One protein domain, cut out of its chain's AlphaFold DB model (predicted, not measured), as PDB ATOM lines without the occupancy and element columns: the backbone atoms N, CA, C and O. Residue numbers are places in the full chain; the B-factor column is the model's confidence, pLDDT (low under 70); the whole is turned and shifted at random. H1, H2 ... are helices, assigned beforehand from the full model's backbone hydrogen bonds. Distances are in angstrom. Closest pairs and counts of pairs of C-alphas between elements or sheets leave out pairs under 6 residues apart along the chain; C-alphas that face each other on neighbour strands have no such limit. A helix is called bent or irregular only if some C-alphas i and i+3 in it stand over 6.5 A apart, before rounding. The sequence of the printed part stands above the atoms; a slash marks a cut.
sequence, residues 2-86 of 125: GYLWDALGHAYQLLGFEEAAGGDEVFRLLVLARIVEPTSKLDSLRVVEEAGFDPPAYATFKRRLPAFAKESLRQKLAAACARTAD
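This is residues 2 to 86 of the 125 residues of an uncharacterized protein of Amycolatopsis regifaucium (UniProt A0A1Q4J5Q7). One helix, H3, forms the core, and H1, H4 and H5 are set round it on three sides, each crossing it rather than lying side by side with it. H6 closes the fourth side away from H3, with the short H2 between them, while the surrounding ring stays open where H1 and H4 are apart. The printed part has 85 residues with six named helices, H1 to H6 in order along the chain, and no named strand; its class is all helix. The whole is compact, with a radius of gyration of the C-alphas of 12.7 A and spans of 35 by 30 by 20 A.

H1, residues 2 to 14, is 18.1 A long from first to last C-alpha and begins with C-alpha 2 at (208.581, 79.200, 240.799). H2, residues 17 to 20, measures 4.8 A. H3, residues 25 to 36, measures 16.5 A, from C-alpha 25 at (211.344, 85.967, 225.659). H4, residues 44 to 50, measures 9.9 A. H5, residues 58 to 68, measures 15.5 A; it is only just irregular, with C-alphas 63 and 66 at 6.9 A. H6, residues 71 to 84, measures 20.1 A and ends with C-alpha 84 at (230.843, 79.758, 230.179).

H3 is the hub, touching three helices, H1, H4 and H5, and the helix packing is mostly crossed, with 0 of these 3 pairs at a shallow tilt. With residues 28 to 32 alone H3 touches H1, opposite ways at a steep tilt of 63 degrees; the closest C-alphas, of Leu 8 and Leu 32, are 6.4 A apart. H3 touches H4 about perpendicular, at 77 degrees, with the closest C-alphas, of Ala 33 and Ser 44, 5.5 A apart. With residues 26 to 27 alone H3 touches H5, about perpendicular at 88 degrees; the closest C-alphas are those of Val 26 and Phe 61, 6.6 A. H2 is close to H3 but not clearly touching, with the C-alphas of Glu 18 and Arg 28 closest at 7.5 A. H2 touches H6, where the C-alphas of Ala 20 and Lys 76 are closest at 5.4 A. H3 and H6 are apart. Every O i to N i+4 pair is within hydrogen-bond range in H1, H3, H4 and H6, and 4 of 7 are in H5; H2 is too short for such a pair.

The two C-alphas farthest apart, of Ala 59 and Asp 86, are 38.5 A apart. The printed part has no cut. The links H1 to H2, H2 to H3 and H5 to H6 are tight, those from H3 to H4 and H4 to H5 are short, and no link is long. The mean pLDDT of the printed part is 94.2, and residue 86 alone is under 70.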
ATOM      1  N   GLY A   2     207.836  77.925 240.866       81.69
ATOM      2  CA  GLY A   2     208.581  79.200 240.799       81.69
ATOM      3  C   GLY A   2     210.099  79.087 241.003       81.69
ATOM      4  O   GLY A   2     210.844  79.423 240.099       81.69
ATOM      5  N   TYR A   3     210.569  78.480 242.101       89.38
ATOM      6  CA  TYR A   3     212.013  78.385 242.385       89.38
ATOM      7  C   TYR A   3     212.840  77.643 241.322       89.38
ATOM      8  O   TYR A   3     213.979  78.021 241.058       89.38
ATOM      9  N   LEU A   4     212.290  76.586 240.709       91.62
ATOM     10  CA  LEU A   4     212.966  75.888 239.611       91.62
ATOM     11  C   LEU A   4     213.038  76.792 238.381       91.62
ATOM     12  O   LEU A   4     214.092  76.910 237.764       91.62
ATOM     13  N   TRP A   5     211.926  77.439 238.043       94.25
ATOM     14  CA  TRP A   5     211.858  78.347 236.906       94.25
ATOM     15  C   TRP A   5     212.798  79.545 237.066       94.25
ATOM     16  O   TRP A   5     213.493  79.909 236.120       94.25
ATOM     17  N   ASP A   6     212.887  80.100 238.275       93.50
ATOM     18  CA  ASP A   6     213.798  81.190 238.622       93.50
ATOM     19  C   ASP A   6     215.260  80.749 238.512       93.50
ATOM     20  O   ASP A   6     216.071  81.440 237.896       93.50
ATOM     21  N   ALA A   7     215.598  79.565 239.038       96.06
ATOM     22  CA  ALA A   7     216.941  79.002 238.923       96.06
ATOM     23  C   ALA A   7     217.332  78.749 237.458       96.06
ATOM     24  O   ALA A   7     218.441  79.087 237.041       96.06
ATOM     25  N   LEU A   8     216.412  78.208 236.655       96.19
ATOM     26  CA  LEU A   8     216.612  78.008 235.221       96.19
ATOM     27  C   LEU A   8     216.740  79.341 234.474       96.19
ATOM     28  O   LEU A   8     217.604  79.483 233.609       96.19
ATOM     29  N   GLY A   9     215.928  80.337 234.829       96.25
ATOM     30  CA  GLY A   9     216.011  81.690 234.290       96.25
ATOM     31  C   GLY A   9     217.336  82.373 234.623       96.25
ATOM     32  O   GLY A   9     217.917  83.038 233.768       96.25
ATOM     33  N   HIS A  10     217.852  82.162 235.832       96.19
ATOM     34  CA  HIS A  10     219.161  82.658 236.232       96.19
ATOM     35  C   HIS A  10     220.290  81.951 235.473       96.19
ATOM     36  O   HIS A  10     221.159  82.616 234.914       96.19
ATOM     37  N   ALA A  11     220.252  80.620 235.367       95.31
ATOM     38  CA  ALA A  11     221.226  79.859 234.584       95.31
ATOM     39  C   ALA A  11     221.228  80.276 233.101       95.31
ATOM     40  O   ALA A  11     222.290  80.414 232.501       95.31
ATOM     41  N   TYR A  12     220.053  80.541 232.526       96.56
ATOM     42  CA  TYR A  12     219.899  81.050 231.162       96.56
ATOM     43  C   TYR A  12     220.633  82.386 230.951       96.56
ATOM     44  O   TYR A  12     221.309  82.574 229.938       96.56
ATOM     45  N   GLN A  13     220.545  83.295 231.926       95.69
ATOM     46  CA  GLN A  13     221.274  84.566 231.909       95.69
ATOM     47  C   GLN A  13     222.778  84.368 232.118       95.69
ATOM     48  O   GLN A  13     223.570  84.934 231.372       95.69
ATOM     49  N   LEU A  14     223.185  83.525 233.072       94.50
ATOM     50  CA  LEU A  14     224.600  83.226 233.323       94.50
ATOM     51  C   LEU A  14     225.298  82.606 232.105       94.50
ATOM     52  O   LEU A  14     226.454  82.918 231.838       94.50
ATOM     53  N   LEU A  15     224.589  81.769 231.345       93.75
ATOM     54  CA  LEU A  15     225.083  81.191 230.092       93.75
ATOM     55  C   LEU A  15     225.171  82.215 228.945       93.75
ATOM     56  O   LEU A  15     225.673  81.880 227.873       93.75
ATOM     57  N   GLY A  16     224.672  83.442 229.129       95.25
ATOM     58  CA  GLY A  16     224.625  84.486 228.103       95.25
ATOM     59  C   GLY A  16     223.624  84.203 226.980       95.25
ATOM     60  O   GLY A  16     223.809  84.651 225.843       95.25
ATOM     61  N   PHE A  17     222.595  83.388 227.248       96.56
ATOM     62  CA  PHE A  17     221.589  83.049 226.239       96.56
ATOM     63  C   PHE A  17     220.629  84.203 225.970       96.56
ATOM     64  O   PHE A  17     220.158  84.331 224.841       96.56
ATOM     65  N   GLU A  18     220.403  85.064 226.965       96.75
ATOM     66  CA  GLU A  18     219.609  86.286 226.832       96.75
ATOM     67  C   GLU A  18     220.176  87.169 225.708       96.75
ATOM     68  O   GLU A  18     219.483  87.483 224.740       96.75
ATOM     69  N   GLU A  19     221.475  87.464 225.741       95.62
ATOM     70  CA  GLU A  19     222.148  88.251 224.709       95.62
ATOM     71  C   GLU A  19     222.259  87.485 223.385       95.62
ATOM     72  O   GLU A  19     222.040  88.053 222.310       95.62
ATOM     73  N   ALA A  20     222.572  86.184 223.429       95.56
ATOM     74  CA  ALA A  20     222.710  85.359 222.228       95.56
ATOM     75  C   ALA A  20     221.406  85.286 221.413       95.56
ATOM     76  O   ALA A  20     221.445  85.314 220.177       95.56
ATOM     77  N   ALA A  21     220.264  85.230 222.102       96.38
ATOM     78  CA  ALA A  21     218.930  85.230 221.514       96.38
ATOM     79  C   ALA A  21     218.382  86.639 221.228       96.38
ATOM     80  O   ALA A  21     217.316  86.763 220.625       96.38
ATOM     81  N   GLY A  22     219.106  87.695 221.613       95.81
ATOM     82  CA  GLY A  22     218.677  89.081 221.437       95.81
ATOM     83  C   GLY A  22     217.471  89.458 222.298       95.81
ATOM     84  O   GLY A  22     216.624  90.218 221.838       95.81
ATOM     85  N   GLY A  23     217.370  88.892 223.502       96.12
ATOM     86  CA  GLY A  23     216.276  89.143 224.442       96.12
ATOM     87  C   GLY A  23     214.932  88.551 224.015       96.12
ATOM     88  O   GLY A  23     213.880  89.084 224.356       96.12
ATOM     89  N   ASP A  24     214.933  87.491 223.197       96.50
ATOM     90  CA  ASP A  24     213.688  86.848 222.775       96.50
ATOM     91  C   ASP A  24     213.073  86.022 223.909       96.50
ATOM     92  O   ASP A  24     213.420  84.858 224.127       96.50
ATOM     93  N   GLU A  25     212.090  86.609 224.582       95.50
ATOM     94  CA  GLU A  25     211.344  85.967 225.659       95.50
ATOM     95  C   GLU A  25     210.654  84.663 225.220       95.50
ATOM     96  O   GLU A  25     210.633  83.690 225.971       95.50
ATOM     97  N   VAL A  26     210.179  84.567 223.971       97.00
ATOM     98  CA  VAL A  26     209.572  83.329 223.448       97.00
ATOM     99  C   VAL A  26     210.613  82.217 223.343       97.00
ATOM    100  O   VAL A  26     210.308  81.050 223.598       97.00
ATOM    101  N   PHE A  27     211.851  82.567 222.988       97.62
ATOM    102  CA  PHE A  27     212.954  81.611 222.972       97.62
ATOM    103  C   PHE A  27     213.316  81.160 224.385       97.62
ATOM    104  O   PHE A  27     213.483  79.963 224.614       97.62
ATOM    105  N   ARG A  28     213.389  82.098 225.338       97.56
ATOM    106  CA  ARG A  28     213.638  81.796 226.751       97.56
ATOM    107  C   ARG A  28     212.592  80.828 227.297       97.56
ATOM    108  O   ARG A  28     212.966  79.757 227.766       97.56
ATOM    109  N   LEU A  29     211.302  81.142 227.153       97.25
ATOM    110  CA  LEU A  29     210.200  80.275 227.591       97.25
ATOM    111  C   LEU A  29     210.295  78.873 226.974       97.25
ATOM    112  O   LEU A  29     210.176  77.881 227.687       97.25
ATOM    113  N   LEU A  30     210.576  78.780 225.669       97.62
ATOM    114  CA  LEU A  30     210.756  77.500 224.978       97.62
ATOM    115  C   LEU A  30     211.919  76.681 225.555       97.62
ATOM    116  O   LEU A  30     211.782  75.474 225.750       97.62
ATOM    117  N   VAL A  31     213.069  77.307 225.805       97.12
ATOM    118  CA  VAL A  31     214.235  76.615 226.370       97.12
ATOM    119  C   VAL A  31     213.933  76.119 227.780       97.12
ATOM    120  O   VAL A  31     214.145  74.940 228.048       97.12
ATOM    121  N   LEU A  32     213.398  76.979 228.655       97.44
ATOM    122  CA  LEU A  32     213.114  76.602 230.042       97.44
ATOM    123  C   LEU A  32     212.079  75.476 230.111       97.44
ATOM    124  O   LEU A  32     212.324  74.461 230.760       97.44
ATOM    125  N   ALA A  33     210.981  75.599 229.362       97.69
ATOM    126  CA  ALA A  33     209.952  74.568 229.274       97.69
ATOM    127  C   ALA A  33     210.520  73.218 228.817       97.69
ATOM    128  O   ALA A  33     210.195  72.186 229.393       97.69
ATOM    129  N   ARG A  34     211.419  73.214 227.825       96.38
ATOM    130  CA  ARG A  34     212.024  71.977 227.306       96.38
ATOM    131  C   ARG A  34     213.071  71.347 228.219       96.38
ATOM    132  O   ARG A  34     213.396  70.178 228.022       96.38
ATOM    133  N   ILE A  35     213.624  72.108 229.163       96.12
ATOM    134  CA  ILE A  35     214.484  71.572 230.225       96.12
ATOM    135  C   ILE A  35     213.620  70.924 231.309       96.12
ATOM    136  O   ILE A  35     213.975  69.857 231.803       96.12
ATOM    137  N   VAL A  36     212.491  71.552 231.657       95.88
ATOM    138  CA  VAL A  36     211.531  71.012 232.632       95.88
ATOM    139  C   VAL A  36     210.906  69.715 232.120       95.88
ATOM    140  O   VAL A  36     210.879  68.724 232.845       95.88
ATOM    141  N   GLU A  37     210.443  69.702 230.870       94.75
ATOM    142  CA  GLU A  37     209.860  68.520 230.241       94.75
ATOM    143  C   GLU A  37     210.284  68.431 228.760       94.75
ATOM    144  O   GLU A  37     210.058  69.373 227.992       94.75
ATOM    145  N   PRO A  38     210.882  67.314 228.301       95.44
ATOM    146  CA  PRO A  38     211.388  67.176 226.936       95.44
ATOM    147  C   PRO A  38     210.258  66.904 225.925       95.44
ATOM    148  O   PRO A  38     210.170  65.831 225.328       95.44
ATOM    149  N   THR A  39     209.396  67.892 225.700       94.94
ATOM    150  CA  THR A  39     208.207  67.780 224.843       94.94
ATOM    151  C   THR A  39     208.431  68.338 223.434       94.94
ATOM    152  O   THR A  39     209.522  68.787 223.050       94.94
ATOM    153  N   SER A  40     207.388  68.304 222.596       95.44
ATOM    154  CA  SER A  40     207.412  68.999 221.304       95.44
ATOM    155  C   SER A  40     207.510  70.519 221.510       95.44
ATOM    156  O   SER A  40     207.095  71.035 222.540       95.44
ATOM    157  N   LYS A  41     208.023  71.272 220.522       95.25
ATOM    158  CA  LYS A  41     208.139  72.741 220.647       95.25
ATOM    159  C   LYS A  41     206.794  73.409 220.955       95.25
ATOM    160  O   LYS A  41     206.763  74.388 221.678       95.25
ATOM    161  N   LEU A  42     205.707  72.902 220.371       95.12
ATOM    162  CA  LEU A  42     204.366  73.457 220.567       95.12
ATOM    163  C   LEU A  42     203.770  73.041 221.914       95.12
ATOM    164  O   LEU A  42     203.139  73.862 222.568       95.12
ATOM    165  N   ASP A  43     204.019  71.801 222.339       96.19
ATOM    166  CA  ASP A  43     203.569  71.294 223.642       96.19
ATOM    167  C   ASP A  43     204.303  71.970 224.814       96.19
ATOM    168  O   ASP A  43     203.822  71.980 225.939       96.19
ATOM    169  N   SER A  44     205.424  72.648 224.550       97.50
ATOM    170  CA  SER A  44     206.112  73.479 225.543       97.50
ATOM    171  C   SER A  44     205.238  74.613 226.103       97.50
ATOM    172  O   SER A  44     205.508  75.073 227.206       97.50
ATOM    173  N   LEU A  45     204.183  75.054 225.400       97.75
ATOM    174  CA  LEU A  45     203.242  76.054 225.930       97.75
ATOM    175  C   LEU A  45     202.459  75.526 227.141       97.75
ATOM    176  O   LEU A  45     202.259  76.276 228.092       97.75
ATOM    177  N   ARG A  46     202.089  74.236 227.137       97.31
ATOM    178  CA  ARG A  46     201.434  73.579 228.278       97.31
ATOM    179  C   ARG A  46     202.343  73.597 229.504       97.31
ATOM    180  O   ARG A  46     201.898  73.926 230.593       97.31
ATOM    181  N   VAL A  47     203.632  73.316 229.316       97.50
ATOM    182  CA  VAL A  47     204.622  73.323 230.407       97.50
ATOM    183  C   VAL A  47     204.787  74.724 231.014       97.50
ATOM    184  O   VAL A  47     204.953  74.851 232.223       97.50
ATOM    185  N   VAL A  48     204.724  75.786 230.196       96.75
ATOM    186  CA  VAL A  48     204.760  77.183 230.678       96.75
ATOM    187  C   VAL A  48     203.535  77.489 231.547       96.75
ATOM    188  O   VAL A  48     203.682  78.036 232.640       96.75
ATOM    189  N   GLU A  49     202.348  77.086 231.091       96.88
ATOM    190  CA  GLU A  49     201.090  77.256 231.826       96.88
ATOM    191  C   GLU A  49     201.088  76.472 233.148       96.88
ATOM    192  O   GLU A  49     200.807  77.028 234.208       96.88
ATOM    193  N   GLU A  50     201.503  75.202 233.123       95.44
ATOM    194  CA  GLU A  50     201.631  74.351 234.315       95.44
ATOM    195  C   GLU A  50     202.690  74.862 235.305       95.44
ATOM    196  O   GLU A  50     202.577  74.653 236.517       95.44
ATOM    197  N   ALA A  51     203.715  75.565 234.814       92.38
ATOM    198  CA  ALA A  51     204.694  76.243 235.656       92.38
ATOM    199  C   ALA A  51     204.130  77.505 236.345       92.38
ATOM    200  O   ALA A  51     204.782  78.023 237.258       92.38
ATOM    201  N   GLY A  52     202.922  77.947 235.972       93.69
ATOM    202  CA  GLY A  52     202.218  79.095 236.544       93.69
ATOM    203  C   GLY A  52     202.472  80.418 235.818       93.69
ATOM    204  O   GLY A  52     202.277  81.472 236.420       93.69
ATOM    205  N   PHE A  53     202.932  80.373 234.565       92.94
ATOM    206  CA  PHE A  53     203.190  81.551 233.732       92.94
ATOM    207  C   PHE A  53     202.220  81.613 232.554       92.94
ATOM    208  O   PHE A  53     201.741  80.585 232.086       92.94
ATOM    209  N   ASP A  54     201.990  82.813 232.020       94.69
ATOM    210  CA  ASP A  54     201.133  82.990 230.849       94.69
ATOM    211  C   ASP A  54     201.887  82.619 229.558       94.69
ATOM    212  O   ASP A  54     202.851  83.299 229.181       94.69
ATOM    213  N   PRO A  55     201.479  81.556 228.839       95.31
ATOM    214  CA  PRO A  55     202.111  81.213 227.577       95.31
ATOM    215  C   PRO A  55     201.765  82.245 226.490       95.31
ATOM    216  O   PRO A  55     200.633  82.731 226.407       95.31
ATOM    217  N   PRO A  56     202.695  82.550 225.566       95.94
ATOM    218  CA  PRO A  56     202.368  83.358 224.403       95.94
ATOM    219  C   PRO A  56     201.332  82.641 223.532       95.94
ATOM    220  O   PRO A  56     201.337  81.416 223.396       95.94
ATOM    221  N   ALA A  57     200.499  83.421 222.841       95.81
ATOM    222  CA  ALA A  57     199.537  82.867 221.897       95.81
ATOM    223  C   ALA A  57     200.221  81.957 220.860       95.81
ATOM    224  O   ALA A  57     201.266  82.301 220.292       95.81
ATOM    225  N   TYR A  58     199.572  80.837 220.540       95.88
ATOM    226  CA  TYR A  58     200.079  79.818 219.615       95.88
ATOM    227  C   TYR A  58     200.593  80.395 218.284       95.88
ATOM    228  O   TYR A  58     201.649  80.003 217.788       95.88
ATOM    229  N   ALA A  59     199.881  81.372 217.712       96.62
ATOM    230  CA  ALA A  59     200.277  82.024 216.463       96.62
ATOM    231  C   ALA A  59     201.599  82.803 216.590       96.62
ATOM    232  O   ALA A  59     202.447  82.739 215.697       96.62
ATOM    233  N   THR A  60     201.795  83.510 217.707       96.19
ATOM    234  CA  THR A  60     203.041  84.228 218.011       96.19
ATOM    235  C   THR A  60     204.185  83.242 218.188       96.19
ATOM    236  O   THR A  60     205.232  83.403 217.560       96.19
ATOM    237  N   PHE A  61     203.955  82.186 218.968       96.69
ATOM    238  CA  PHE A  61     204.942  81.146 219.221       96.69
ATOM    239  C   PHE A  61     205.405  80.475 217.918       96.69
ATOM    240  O   PHE A  61     206.594  80.475 217.588       96.69
ATOM    241  N   LYS A  62     204.454  80.010 217.098       95.50
ATOM    242  CA  LYS A  62     204.725  79.374 215.800       95.50
ATOM    243  C   LYS A  62     205.476  80.298 214.837       95.50
ATOM    244  O   LYS A  62     206.356  79.831 214.117       95.50
ATOM    245  N   ARG A  63     205.178  81.603 214.839       96.88
ATOM    246  CA  ARG A  63     205.860  82.603 213.998       96.88
ATOM    247  C   ARG A  63     207.327  82.808 214.386       96.88
ATOM    248  O   ARG A  63     208.125  83.148 213.516       96.88
ATOM    249  N   ARG A  64     207.699  82.609 215.658       96.12
ATOM    250  CA  ARG A  64     209.094  82.736 216.119       96.12
ATOM    251  C   ARG A  64     209.934  81.491 215.836       96.12
ATOM    252  O   ARG A  64     211.126  81.635 215.587       96.12
ATOM    253  N   LEU A  65     209.334  80.297 215.775       95.38
ATOM    254  CA  LEU A  65     210.064  79.035 215.571       95.38
ATOM    255  C   LEU A  65     211.082  79.038 214.409       95.38
ATOM    256  O   LEU A  65     212.187  78.532 214.615       95.38
ATOM    257  N   PRO A  66     210.799  79.616 213.223       95.88
ATOM    258  CA  PRO A  66     211.786  79.681 212.143       95.88
ATOM    259  C   PRO A  66     213.039  80.492 212.498       95.88
ATOM    260  O   PRO A  66     214.120  80.199 211.997       95.88
ATOM    261  N   ALA A  67     212.927  81.499 213.372       94.50
ATOM    262  CA  ALA A  67     214.082  82.264 213.834       94.50
ATOM    263  C   ALA A  67     215.025  81.407 214.694       94.50
ATOM    264  O   ALA A  67     216.235  81.613 214.649       94.50
ATOM    265  N   PHE A  68     214.483  80.415 215.407       93.81
ATOM    266  CA  PHE A  68     215.247  79.531 216.291       93.81
ATOM    267  C   PHE A  68     216.005  78.430 215.553       93.81
ATOM    268  O   PHE A  68     216.965  77.879 216.078       93.81
ATOM    269  N   ALA A  69     215.596  78.132 214.319       91.56
ATOM    270  CA  ALA A  69     216.262  77.165 213.454       91.56
ATOM    271  C   ALA A  69     217.467  77.756 212.697       91.56
ATOM    272  O   ALA A  69     218.131  77.041 211.950       91.56
ATOM    273  N   LYS A  70     217.743  79.060 212.844       94.62
ATOM    274  CA  LYS A  70     218.826  79.725 212.117       94.62
ATOM    275  C   LYS A  70     220.192  79.266 212.616       94.62
ATOM    276  O   LYS A  70     220.479  79.307 213.811       94.62
ATOM    277  N   GLU A  71     221.070  78.966 211.665       93.12
ATOM    278  CA  GLU A  71     222.459  78.592 211.926       93.12
ATOM    279  C   GLU A  71     223.207  79.643 212.758       93.12
ATOM    280  O   GLU A  71     223.923  79.312 213.699       93.12
ATOM    281  N   SER A  72     222.971  80.924 212.483       93.75
ATOM    282  CA  SER A  72     223.586  82.018 213.235       93.75
ATOM    283  C   SER A  72     223.175  82.044 214.708       93.75
ATOM    284  O   SER A  72     223.990  82.403 215.554       93.75
ATOM    285  N   LEU A  73     221.943  81.645 215.047       93.44
ATOM    286  CA  LEU A  73     221.532  81.518 216.446       93.44
ATOM    287  C   LEU A  73     222.242  80.332 217.105       93.44
ATOM    288  O   LEU A  73     222.781  80.479 218.198       93.44
ATOM    289  N   ARG A  74     222.308  79.184 216.418       94.31
ATOM    290  CA  ARG A  74     223.029  77.996 216.899       94.31
ATOM    291  C   ARG A  74     224.494  78.315 217.211       94.31
ATOM    292  O   ARG A  74     224.979  77.950 218.277       94.31
ATOM    293  N   GLN A  75     225.170  79.047 216.327       94.38
ATOM    294  CA  GLN A  75     226.556  79.481 216.520       94.38
ATOM    295  C   GLN A  75     226.715  80.425 217.718       94.38
ATOM    296  O   GLN A  75     227.634  80.247 218.513       94.38
ATOM    297  N   LYS A  76     225.804  81.393 217.892       95.38
ATOM    298  CA  LYS A  76     225.820  82.294 219.058       95.38
ATOM    299  C   LYS A  76     225.655  81.535 220.373       95.38
ATOM    300  O   LYS A  76     226.405  81.800 221.309       95.38
ATOM    301  N   LEU A  77     224.717  80.587 220.430       94.19
ATOM    302  CA  LEU A  77     224.487  79.753 221.613       94.19
ATOM    303  C   LEU A  77     225.695  78.857 221.910       94.19
ATOM    304  O   LEU A  77     226.154  78.820 223.045       94.19
ATOM    305  N   ALA A  78     226.267  78.205 220.893       91.38
ATOM    306  CA  ALA A  78     227.472  77.390 221.053       91.38
ATOM    307  C   ALA A  78     228.660  78.216 221.574       91.38
ATOM    308  O   ALA A  78     229.346  77.796 222.504       91.38
ATOM    309  N   ALA A  79     228.866  79.422 221.033       91.00
ATOM    310  CA  ALA A  79     229.896  80.336 221.513       91.00
ATOM    311  C   ALA A  79     229.644  80.788 222.962       91.00
ATOM    312  O   ALA A  79     230.592  80.944 223.726       91.00
ATOM    313  N   ALA A  80     228.383  81.000 223.352       92.00
ATOM    314  CA  ALA A  80     228.016  81.360 224.719       92.00
ATOM    315  C   ALA A  80     228.295  80.220 225.714       92.00
ATOM    316  O   ALA A  80     228.934  80.444 226.747       92.00
ATOM    317  N   CYS A  81     227.953  78.982 225.345       90.06
ATOM    318  CA  CYS A  81     228.327  77.792 226.110       90.06
ATOM    319  C   CYS A  81     229.847  77.654 226.250       90.06
ATOM    320  O   CYS A  81     230.334  77.420 227.353       90.06
ATOM    321  N   ALA A  82     230.601  77.827 225.158       88.31
ATOM    322  CA  ALA A  82     232.055  77.678 225.174       88.31
ATOM    323  C   ALA A  82     232.743  78.676 226.112       88.31
ATOM    324  O   ALA A  82     233.632  78.291 226.866       88.31
ATOM    325  N   ARG A  83     232.281  79.933 226.131       86.69
ATOM    326  CA  ARG A  83     232.776  80.938 227.085       86.69
ATOM    327  C   ARG A  83     232.482  80.559 228.535       86.69
ATOM    328  O   ARG A  83     233.329  80.759 229.391       86.69
ATOM    329  N   THR A  84     231.285  80.039 228.804       81.62
ATOM    330  CA  THR A  84     230.843  79.758 230.179       81.62
ATOM    331  C   THR A  84     231.509  78.513 230.760       81.62
ATOM    332  O   THR A  84     231.824  78.476 231.943       81.62
ATOM    333  N   ALA A  85     231.751  77.495 229.936       76.94
ATOM    334  CA  ALA A  85     232.356  76.241 230.371       76.94
ATOM    335  C   ALA A  85     233.902  76.275 230.409       76.94
ATOM    336  O   ALA A  85     234.517  75.215 230.487       76.94
ATOM    337  N   ASP A  86     234.514  77.470 230.337       65.56
ATOM    338  CA  ASP A  86     235.969  77.690 230.208       65.56
ATOM    339  C   ASP A  86     236.607  76.736 229.186       65.56
ATOM    340  O   ASP A  86     237.664  76.133 229.382       65.56
TER     341      ASP A  86